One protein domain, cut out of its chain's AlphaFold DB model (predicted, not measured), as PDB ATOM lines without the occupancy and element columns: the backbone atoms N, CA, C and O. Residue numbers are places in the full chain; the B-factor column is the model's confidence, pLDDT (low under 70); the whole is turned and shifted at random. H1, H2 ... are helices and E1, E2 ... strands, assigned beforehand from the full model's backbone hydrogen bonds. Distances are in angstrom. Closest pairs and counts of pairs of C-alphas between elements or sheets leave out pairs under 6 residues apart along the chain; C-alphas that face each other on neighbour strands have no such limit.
ATOM      1  N   ALA A  32     124.034 134.580  89.230       94.75
ATOM      2  CA  ALA A  32     124.825 135.242  90.262       94.75
ATOM      3  C   ALA A  32     126.077 134.438  90.641       94.75
ATOM      4  O   ALA A  32     127.140 135.026  90.829       94.75
ATOM      5  N   GLU A  33     125.972 133.111  90.734       95.69
ATOM      6  CA  GLU A  33     127.116 132.233  91.012       95.69
ATOM      7  C   GLU A  33     128.117 132.248  89.857       95.69
ATOM      8  O   GLU A  33     129.314 132.427  90.088       95.69
ATOM      9  N   LEU A  34     127.646 132.150  88.608       94.88
ATOM     10  CA  LEU A  34     128.525 132.255  87.441       94.88
ATOM     11  C   LEU A  34     129.168 133.634  87.332       94.88
ATOM     12  O   LEU A  34     130.359 133.718  87.048       94.88
ATOM     13  N   ALA A  35     128.422 134.712  87.573       95.19
ATOM     14  CA  ALA A  35     128.980 136.058  87.555       95.19
ATOM     15  C   ALA A  35     130.099 136.197  88.598       95.19
ATOM     16  O   ALA A  35     131.197 136.629  88.255       95.19
ATOM     17  N   GLN A  36     129.860 135.770  89.843       96.12
ATOM     18  CA  GLN A  36     130.857 135.820  90.920       96.12
ATOM     19  C   GLN A  36     132.092 134.968  90.611       96.12
ATOM     20  O   GLN A  36     133.214 135.452  90.755       96.12
ATOM     21  N   ALA A  37     131.901 133.748  90.102       95.12
ATOM     22  CA  ALA A  37     132.998 132.866  89.703       95.12
ATOM     23  C   ALA A  37     133.845 133.427  88.542       95.12
ATOM     24  O   ALA A  37     134.980 133.000  88.344       95.12
ATOM     25  N   ASN A  38     133.315 134.393  87.784       95.94
ATOM     26  CA  ASN A  38     133.984 135.029  86.647       95.94
ATOM     27  C   ASN A  38     134.264 136.527  86.893       95.94
ATOM     28  O   ASN A  38     134.197 137.345  85.972       95.94
ATOM     29  N   GLY A  39     134.585 136.886  88.142       92.62
ATOM     30  CA  GLY A  39     135.083 138.215  88.520       92.62
ATOM     31  C   GLY A  39     134.011 139.228  88.935       92.62
ATOM     32  O   GLY A  39     134.329 140.390  89.182       92.62
ATOM     33  N   GLY A  40     132.743 138.821  89.009       90.88
ATOM     34  CA  GLY A  40     131.608 139.608  89.505       90.88
ATOM     35  C   GLY A  40     131.105 140.693  88.547       90.88
ATOM     36  O   GLY A  40     129.897 140.907  88.447       90.88
ATOM     37  N   GLN A  41     132.003 141.344  87.805       93.25
ATOM     38  CA  GLN A  41     131.672 142.396  86.846       93.25
ATOM     39  C   GLN A  41     131.746 141.908  85.399       93.25
ATOM     40  O   GLN A  41     132.682 141.216  84.998       93.25
ATOM     41  N   SER A  42     130.759 142.310  84.596       95.56
ATOM     42  CA  SER A  42     130.776 142.070  83.154       95.56
ATOM     43  C   SER A  42     131.726 143.044  82.457       95.56
ATOM     44  O   SER A  42     131.649 144.247  82.688       95.56
ATOM     45  N   LEU A  43     132.554 142.529  81.554       96.50
ATOM     46  CA  LEU A  43     133.466 143.291  80.700       96.50
ATOM     47  C   LEU A  43     132.726 144.020  79.573       96.50
ATOM     48  O   LEU A  43     133.077 145.137  79.208       96.50
ATOM     49  N   LYS A  44     131.700 143.372  79.013       97.19
ATOM     50  CA  LYS A  44     130.835 143.922  77.966       97.19
ATOM     51  C   LYS A  44     129.414 143.400  78.139       97.19
ATOM     52  O   LYS A  44     129.207 142.295  78.645       97.19
ATOM     53  N   SER A  45     128.438 144.164  77.667       97.25
ATOM     54  CA  SER A  45     127.039 143.743  77.618       97.25
ATOM     55  C   SER A  45     126.376 144.197  76.330       97.25
ATOM     56  O   SER A  45     126.647 145.295  75.849       97.25
ATOM     57  N   THR A  46     125.461 143.390  75.813       97.56
ATOM     58  CA  THR A  46     124.603 143.757  74.688       97.56
ATOM     59  C   THR A  46     123.185 143.254  74.924       97.56
ATOM     60  O   THR A  46     122.950 142.367  75.750       97.56
ATOM     61  N   LEU A  47     122.236 143.842  74.206       96.44
ATOM     62  CA  LEU A  47     120.820 143.521  74.279       96.44
ATOM     63  C   LEU A  47     120.271 143.391  72.861       96.44
ATOM     64  O   LEU A  47     120.621 144.171  71.975       96.44
ATOM     65  N   ALA A  48     119.392 142.418  72.646       95.69
ATOM     66  CA  ALA A  48     118.662 142.270  71.395       95.69
ATOM     67  C   ALA A  48     117.216 141.854  71.659       95.69
ATOM     68  O   ALA A  48     116.915 141.199  72.654       95.69
ATOM     69  N   ASN A  49     116.316 142.240  70.761       96.44
ATOM     70  CA  ASN A  49     114.926 141.809  70.788       96.44
ATOM     71  C   ASN A  49     114.715 140.748  69.707       96.44
ATOM     72  O   ASN A  49     114.930 141.018  68.526       96.44
ATOM     73  N   TYR A  50     114.282 139.561  70.122       93.75
ATOM     74  CA  TYR A  50     113.942 138.452  69.244       93.75
ATOM     75  C   TYR A  50     112.460 138.129  69.391       93.75
ATOM     76  O   TYR A  50     112.042 137.560  70.398       93.75
ATOM     77  N   ASN A  51     111.661 138.486  68.383       91.75
ATOM     78  CA  ASN A  51     110.216 138.226  68.349       91.75
ATOM     79  C   ASN A  51     109.474 138.711  69.612       91.75
ATOM     80  O   ASN A  51     108.609 138.020  70.143       91.75
ATOM     81  N   GLY A  52     109.843 139.883  70.134       92.06
ATOM     82  CA  GLY A  52     109.259 140.452  71.354       92.06
ATOM     83  C   GLY A  52     109.898 139.957  72.656       92.06
ATOM     84  O   GLY A  52     109.602 140.504  73.720       92.06
ATOM     85  N   ASN A  53     110.799 138.973  72.599       94.38
ATOM     86  CA  ASN A  53     111.574 138.520  73.745       94.38
ATOM     87  C   ASN A  53     112.938 139.219  73.779       94.38
ATOM     88  O   ASN A  53     113.772 139.064  72.886       94.38
ATOM     89  N   VAL A  54     113.158 140.015  74.818       96.88
ATOM     90  CA  VAL A  54     114.409 140.750  75.005       96.88
ATOM     91  C   VAL A  54     115.442 139.819  75.619       96.88
ATOM     92  O   VAL A  54     115.193 139.253  76.674       96.88
ATOM     93  N   MET A  55     116.602 139.690  74.986       97.88
ATOM     94  CA  MET A  55     117.739 138.913  75.466       97.88
ATOM     95  C   MET A  55     118.893 139.839  75.820       97.88
ATOM     96  O   MET A  55     119.181 140.789  75.092       97.88
ATOM     97  N   VAL A  56     119.563 139.546  76.928       97.81
ATOM     98  CA  VAL A  56     120.735 140.266  77.416       97.81
ATOM     99  C   VAL A  56     121.895 139.294  77.458       97.81
ATOM    100  O   VAL A  56     121.820 138.275  78.136       97.81
ATOM    101  N   ALA A  57     122.975 139.625  76.761       97.94
ATOM    102  CA  ALA A  57     124.218 138.874  76.820       97.94
ATOM    103  C   ALA A  57     125.278 139.700  77.549       97.94
ATOM    104  O   ALA A  57     125.482 140.877  77.241       97.94
ATOM    105  N   LYS A  58     125.956 139.085  78.515       98.19
ATOM    106  CA  LYS A  58     127.040 139.698  79.285       98.19
ATOM    107  C   LYS A  58     128.288 138.837  79.181       98.19
ATOM    108  O   LYS A  58     128.242 137.653  79.503       98.19
ATOM    109  N   LEU A  59     129.385 139.443  78.743       98.12
ATOM    110  CA  LEU A  59     130.713 138.840  78.760       98.12
ATOM    111  C   LEU A  59     131.356 139.118  80.117       98.12
ATOM    112  O   LEU A  59     131.430 140.270  80.536       98.12
ATOM    113  N   TYR A  60     131.836 138.076  80.776       97.62
ATOM    114  CA  TYR A  60     132.577 138.132  82.031       97.62
ATOM    115  C   TYR A  60     134.048 137.774  81.798       97.62
ATOM    116  O   TYR A  60     134.472 137.514  80.669       97.62
ATOM    117  N   GLN A  61     134.838 137.766  82.873       91.62
ATOM    118  CA  GLN A  61     136.206 137.255  82.819       91.62
ATOM    119  C   GLN A  61     136.214 135.754  82.461       91.62
ATOM    120  O   GLN A  61     135.171 135.096  82.420       91.62
ATOM    121  N   ASN A  62     137.399 135.215  82.164       92.94
ATOM    122  CA  ASN A  62     137.601 133.804  81.804       92.94
ATOM    123  C   ASN A  62     136.773 133.330  80.597       92.94
ATOM    124  O   ASN A  62     136.395 132.162  80.533       92.94
ATOM    125  N   ASN A  63     136.495 134.219  79.638       95.12
ATOM    126  CA  ASN A  63     135.794 133.878  78.396       95.12
ATOM    127  C   ASN A  63     134.384 133.287  78.616       95.12
ATOM    128  O   ASN A  63     133.885 132.528  77.784       95.12
ATOM    129  N   THR A  64     133.724 133.653  79.720       97.62
ATOM    130  CA  THR A  64     132.353 133.223  80.023       97.62
ATOM    131  C   THR A  64     131.345 134.262  79.546       97.62
ATOM    132  O   THR A  64     131.436 135.437  79.898       97.62
ATOM    133  N   VAL A  65     130.332 133.832  78.797       98.38
ATOM    134  CA  VAL A  65     129.174 134.659  78.440       98.38
ATOM    135  C   VAL A  65     127.935 134.100  79.121       98.38
ATOM    136  O   VAL A  65     127.717 132.893  79.126       98.38
ATOM    137  N   ILE A  66     127.106 134.976  79.675       98.25
ATOM    138  CA  ILE A  66     125.791 134.611  80.206       98.25
ATOM    139  C   ILE A  66     124.731 135.324  79.372       98.25
ATOM    140  O   ILE A  66     124.796 136.545  79.216       98.25
ATOM    141  N   ILE A  67     123.777 134.565  78.834       98.31
ATOM    142  CA  ILE A  67     122.647 135.070  78.058       98.31
ATOM    143  C   ILE A  67     121.354 134.724  78.788       98.31
ATOM    144  O   ILE A  67     120.991 133.554  78.890       98.31
ATOM    145  N   THR A  68     120.638 135.736  79.264       97.81
ATOM    146  CA  THR A  68     119.282 135.556  79.792       97.81
ATOM    147  C   THR A  68     118.273 136.295  78.939       97.81
ATOM    148  O   THR A  68     118.606 137.266  78.255       97.81
ATOM    149  N   SER A  69     117.030 135.832  78.951       96.62
ATOM    150  CA  SER A  69     115.927 136.533  78.310       96.62
ATOM    151  C   SER A  69     115.101 137.281  79.345       96.62
ATOM    152  O   SER A  69     115.286 137.120  80.541       96.62
ATOM    153  N   ARG A  70     114.165 138.125  78.928       94.69
ATOM    154  CA  ARG A  70     113.221 138.759  79.854       94.69
ATOM    155  C   ARG A  70     112.240 137.737  80.428       94.69
ATOM    156  O   ARG A  70     111.748 137.926  81.536       94.69
ATOM    157  N   GLN A  71     111.936 136.691  79.664       94.25
ATOM    158  CA  GLN A  71     110.939 135.683  80.014       94.25
ATOM    159  C   GLN A  71     111.500 134.593  80.931       94.25
ATOM    160  O   GLN A  71     110.746 134.006  81.702       94.25
ATOM    161  N   GLN A  72     112.807 134.329  80.871       92.81
ATOM    162  CA  GLN A  72     113.474 133.303  81.664       92.81
ATOM    163  C   GLN A  72     114.813 133.812  82.194       92.81
ATOM    164  O   GLN A  72     115.563 134.461  81.473       92.81
ATOM    165  N   GLN A  73     115.121 133.494  83.452       92.44
ATOM    166  CA  GLN A  73     116.438 133.754  84.057       92.44
ATOM    167  C   GLN A  73     117.199 132.467  84.392       92.44
ATOM    168  O   GLN A  73     118.411 132.517  84.601       92.44
ATOM    169  N   ASP A  74     116.511 131.323  84.412       93.75
ATOM    170  CA  ASP A  74     117.115 130.036  84.739       93.75
ATOM    171  C   ASP A  74     117.922 129.503  83.558       93.75
ATOM    172  O   ASP A  74     117.421 129.314  82.444       93.75
ATOM    173  N   LEU A  75     119.204 129.270  83.815       95.50
ATOM    174  CA  LEU A  75     120.125 128.738  82.827       95.50
ATOM    175  C   LEU A  75     119.825 127.258  82.600       95.50
ATOM    176  O   LEU A  75     119.620 126.494  83.539       95.50
ATOM    177  N   ALA A  76     119.802 126.861  81.334       95.38
ATOM    178  CA  ALA A  76     119.433 125.505  80.935       95.38
ATOM    179  C   ALA A  76     120.306 124.951  79.803       95.38
ATOM    180  O   ALA A  76     120.209 123.772  79.465       95.38
ATOM    181  N   LYS A  77     121.126 125.798  79.173       95.88
ATOM    182  CA  LYS A  77     121.921 125.454  77.993       95.88
ATOM    183  C   LYS A  77     123.341 125.975  78.128       95.88
ATOM    184  O   LYS A  77     123.572 127.032  78.715       95.88
ATOM    185  N   VAL A  78     124.278 125.244  77.528       97.12
ATOM    186  CA  VAL A  78     125.669 125.672  77.364       97.12
ATOM    187  C   VAL A  78     126.063 125.511  75.906       97.12
ATOM    188  O   VAL A  78     125.824 124.461  75.312       97.12
ATOM    189  N   PHE A  79     126.679 126.546  75.350       97.56
ATOM    190  CA  PHE A  79     127.259 126.542  74.016       97.56
ATOM    191  C   PHE A  79     128.750 126.870  74.095       97.56
ATOM    192  O   PHE A  79     129.178 127.627  74.968       97.56
ATOM    193  N   ASP A  80     129.521 126.337  73.154       97.81
ATOM    194  CA  ASP A  80     130.856 126.839  72.838       97.81
ATOM    195  C   ASP A  80     130.746 127.676  71.562       97.81
ATOM    196  O   ASP A  80     130.309 127.179  70.520       97.81
ATOM    197  N   ILE A  81     131.054 128.970  71.660       97.81
ATOM    198  CA  ILE A  81     130.950 129.904  70.538       97.81
ATOM    199  C   ILE A  81     132.238 130.711  70.471       97.81
ATOM    200  O   ILE A  81     132.488 131.563  71.321       97.81
ATOM    201  N   ARG A  82     133.045 130.473  69.430       95.00
ATOM    202  CA  ARG A  82     134.330 131.164  69.211       95.00
ATOM    203  C   ARG A  82     135.287 131.045  70.415       95.00
ATOM    204  O   ARG A  82     136.010 131.992  70.711       95.00
ATOM    205  N   GLY A  83     135.278 129.906  71.117       94.62
ATOM    206  CA  GLY A  83     136.111 129.675  72.303       94.62
ATOM    207  C   GLY A  83     135.605 130.358  73.579       94.62
ATOM    208  O   GLY A  83     136.321 130.388  74.580       94.62
ATOM    209  N   LEU A  84     134.390 130.917  73.557       97.25
ATOM    210  CA  LEU A  84     133.689 131.409  74.740       97.25
ATOM    211  C   LEU A  84     132.728 130.335  75.254       97.25
ATOM    212  O   LEU A  84     131.976 129.744  74.475       97.25
ATOM    213  N   LYS A  85     132.684 130.153  76.576       97.75
ATOM    214  CA  LYS A  85     131.691 129.298  77.234       97.75
ATOM    215  C   LYS A  85     130.423 130.106  77.490       97.75
ATOM    216  O   LYS A  85     130.412 131.000  78.334       97.75
ATOM    217  N   VAL A  86     129.355 129.802  76.762       98.31
ATOM    218  CA  VAL A  86     128.105 130.568  76.783       98.31
ATOM    219  C   VAL A  86     127.041 129.807  77.560       98.31
ATOM    220  O   VAL A  86     126.578 128.770  77.102       98.31
ATOM    221  N   TYR A  87     126.621 130.328  78.706       98.00
ATOM    222  CA  TYR A  87     125.476 129.814  79.454       98.00
ATOM    223  C   TYR A  87     124.225 130.579  79.048       98.00
ATOM    224  O   TYR A  87     124.241 131.810  79.030       98.00
ATOM    225  N   ALA A  88     123.148 129.869  78.727       97.88
ATOM    226  CA  ALA A  88     121.928 130.490  78.236       97.88
ATOM    227  C   ALA A  88     120.655 129.885  78.834       97.88
ATOM    228  O   ALA A  88     120.627 128.722  79.254       97.88
ATOM    229  N   THR A  89     119.590 130.679  78.841       97.56
ATOM    230  CA  THR A  89     118.239 130.239  79.207       97.56
ATOM    231  C   THR A  89     117.647 129.311  78.143       97.56
ATOM    232  O   THR A  89     118.132 129.229  77.008       97.56
ATOM    233  N   SER A  90     116.617 128.541  78.509       96.00
ATOM    234  CA  SER A  90     116.104 127.453  77.659       96.00
ATOM    235  C   SER A  90     115.469 127.932  76.348       96.00
ATOM    236  O   SER A  90     115.426 127.189  75.369       96.00
ATOM    237  N   ASP A  91     115.040 129.185  76.291       95.31
ATOM    238  CA  ASP A  91     114.424 129.846  75.143       95.31
ATOM    239  C   ASP A  91     115.433 130.450  74.149       95.31
ATOM    240  O   ASP A  91     115.055 130.847  73.047       95.31
ATOM    241  N   VAL A  92     116.725 130.474  74.487       97.00
ATOM    242  CA  VAL A  92     117.782 130.947  73.585       97.00
ATOM    243  C   VAL A  92     118.200 129.820  72.636       97.00
ATOM    244  O   VAL A  92     118.566 128.709  73.046       97.00
ATOM    245  N   SER A  93     118.146 130.093  71.334       97.06
ATOM    246  CA  SER A  93     118.685 129.214  70.290       97.06
ATOM    247  C   SER A  93     120.176 129.466  70.053       97.06
ATOM    248  O   SER A  93     120.691 130.553  70.321       97.06
ATOM    249  N   LEU A  94     120.872 128.482  69.477       97.56
ATOM    250  CA  LEU A  94     122.284 128.629  69.113       97.56
ATOM    251  C   LEU A  94     122.517 129.796  68.135       97.56
ATOM    252  O   LEU A  94     123.505 130.513  68.266       97.56
ATOM    253  N   ALA A  95     121.604 130.015  67.182       97.50
ATOM    254  CA  ALA A  95     121.710 131.111  66.217       97.50
ATOM    255  C   ALA A  95     121.665 132.485  66.909       97.50
ATOM    256  O   ALA A  95     122.536 133.320  66.677       97.50
ATOM    257  N   GLN A  96     120.708 132.685  67.823       97.62
ATOM    258  CA  GLN A  96     120.593 133.916  68.618       97.62
ATOM    259  C   GLN A  96     121.810 134.117  69.526       97.62
ATOM    260  O   GLN A  96     122.363 135.214  69.586       97.62
ATOM    261  N   ALA A  97     122.268 133.052  70.193       97.94
ATOM    262  CA  ALA A  97     123.468 133.102  71.022       97.94
ATOM    263  C   ALA A  97     124.706 133.491  70.201       97.94
ATOM    264  O   ALA A  97     125.483 134.344  70.622       97.94
ATOM    265  N   THR A  98     124.859 132.922  69.004       97.94
ATOM    266  CA  THR A  98     125.980 133.217  68.100       97.94
ATOM    267  C   THR A  98     125.964 134.672  67.645       97.94
ATOM    268  O   THR A  98     127.003 135.330  67.648       97.94
ATOM    269  N   GLU A  99     124.792 135.200  67.291       97.62
ATOM    270  CA  GLU A  99     124.641 136.598  66.891       97.62
ATOM    271  C   GLU A  99     124.961 137.559  68.046       97.62
ATOM    272  O   GLU A  99     125.733 138.503  67.872       97.62
ATOM    273  N   LEU A 100     124.421 137.302  69.242       97.62
ATOM    274  CA  LEU A 100     124.692 138.094  70.445       97.62
ATOM    275  C   LEU A 100     126.175 138.069  70.832       97.62
ATOM    276  O   LEU A 100     126.744 139.111  71.154       97.62
ATOM    277  N   VAL A 101     126.825 136.906  70.754       97.81
ATOM    278  CA  VAL A 101     128.276 136.785  70.958       97.81
ATOM    279  C   VAL A 101     129.044 137.573  69.899       97.81
ATOM    280  O   VAL A 101     129.991 138.280  70.233       97.81
ATOM    281  N   GLY A 102     128.617 137.519  68.636       97.25
ATOM    282  CA  GLY A 102     129.176 138.354  67.575       97.25
ATOM    283  C   GLY A 102     129.112 139.844  67.925       97.25
ATOM    284  O   GLY A 102     130.116 140.539  67.810       97.25
ATOM    285  N   LYS A 103     127.968 140.315  68.435       96.31
ATOM    286  CA  LYS A 103     127.779 141.704  68.890       96.31
ATOM    287  C   LYS A 103     128.637 142.074  70.103       96.31
ATOM    288  O   LYS A 103     129.022 143.227  70.215       96.31
ATOM    289  N   LEU A 104     128.923 141.135  71.009       96.06
ATOM    290  CA  LEU A 104     129.815 141.375  72.153       96.06
ATOM    291  C   LEU A 104     131.283 141.520  71.735       96.06
ATOM    292  O   LEU A 104     132.046 142.231  72.386       96.06
ATOM    293  N   LEU A 105     131.700 140.798  70.697       94.38
ATOM    294  CA  LEU A 105     133.097 140.774  70.262       94.38
ATOM    295  C   LEU A 105     133.447 141.889  69.275       94.38
ATOM    296  O   LEU A 105     134.617 142.263  69.208       94.38
ATOM    297  N   ASN A 106     132.452 142.418  68.567       88.50
ATOM    298  CA  ASN A 106     132.588 143.647  67.788       88.50
ATOM    299  C   ASN A 106     132.629 144.894  68.697       88.50
ATOM    300  O   ASN A 106     133.000 145.957  68.164       88.50
TER     301      ASN A 106
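This is residues 32 to 106 of the 106 residues of an uncharacterized protein of Bisgaard taxon 44 str. B96_4 (UniProt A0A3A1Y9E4). A twisted sheet of five strands curls round one helix, H2, which packs on one face in two layers, a sheet and a helix over it. The short helix H1 only grazes the sheet near E3. The 75 printed residues hold two named helices and five named strands in the order H1 E1 E2 E3 E4 E5 H2; the sheet, E1 E2 E3 E5 E4, is mixed, and so is the class, helices and strands. The whole is compact, with a radius of gyration of the C-alphas of 11.0 A and spans of 32 by 25 by 18 A.

E1, residues 44 to 50, E2, residues 53 to 59, and E3, residues 64 to 69, form a meander, each strand the antiparallel neighbour of the one before; N 46 and O 57 are 2.9 A apart, and N 56 and O 68 2.8 A, both within hydrogen-bond range. E3 is parallel to E5, residues 84 to 89, at 21 degrees, with N 67 and O 87 at 2.8 A. E5 and the edge strand E4, residues 75 to 81, form an antiparallel hairpin, with N 79 and O 86 at 2.8 A. H2, residues 94 to 105, is on the sheet; its closest C-alphas to E1 are those of Leu 104 and Thr 46, 6.3 A, and to E4 those of Thr 98 and Ile 81, 6.5 A. H1, residues 32 to 37, only grazes the sheet with residues 34 to 37, and is apart from H2. In H1 and H2 every O i to N i+4 pair is within hydrogen-bond range.

E1 and E2 each measure 19.8 A from first to last C-alpha, E3 16.8 A, E4 16.4 A, H2 16.3 A, E5 16.1 A and H1 8.5 A. H1 begins at C-alpha 32 (124.825, 135.242, 90.262), and H2 ends at C-alpha 105 (133.097, 140.774, 70.262).

The two C-alphas farthest apart, those of Gly 39 and Asn 51, are 32.0 A apart. The printed part has no cut and no long link. No printed residue is under 70 in pLDDT.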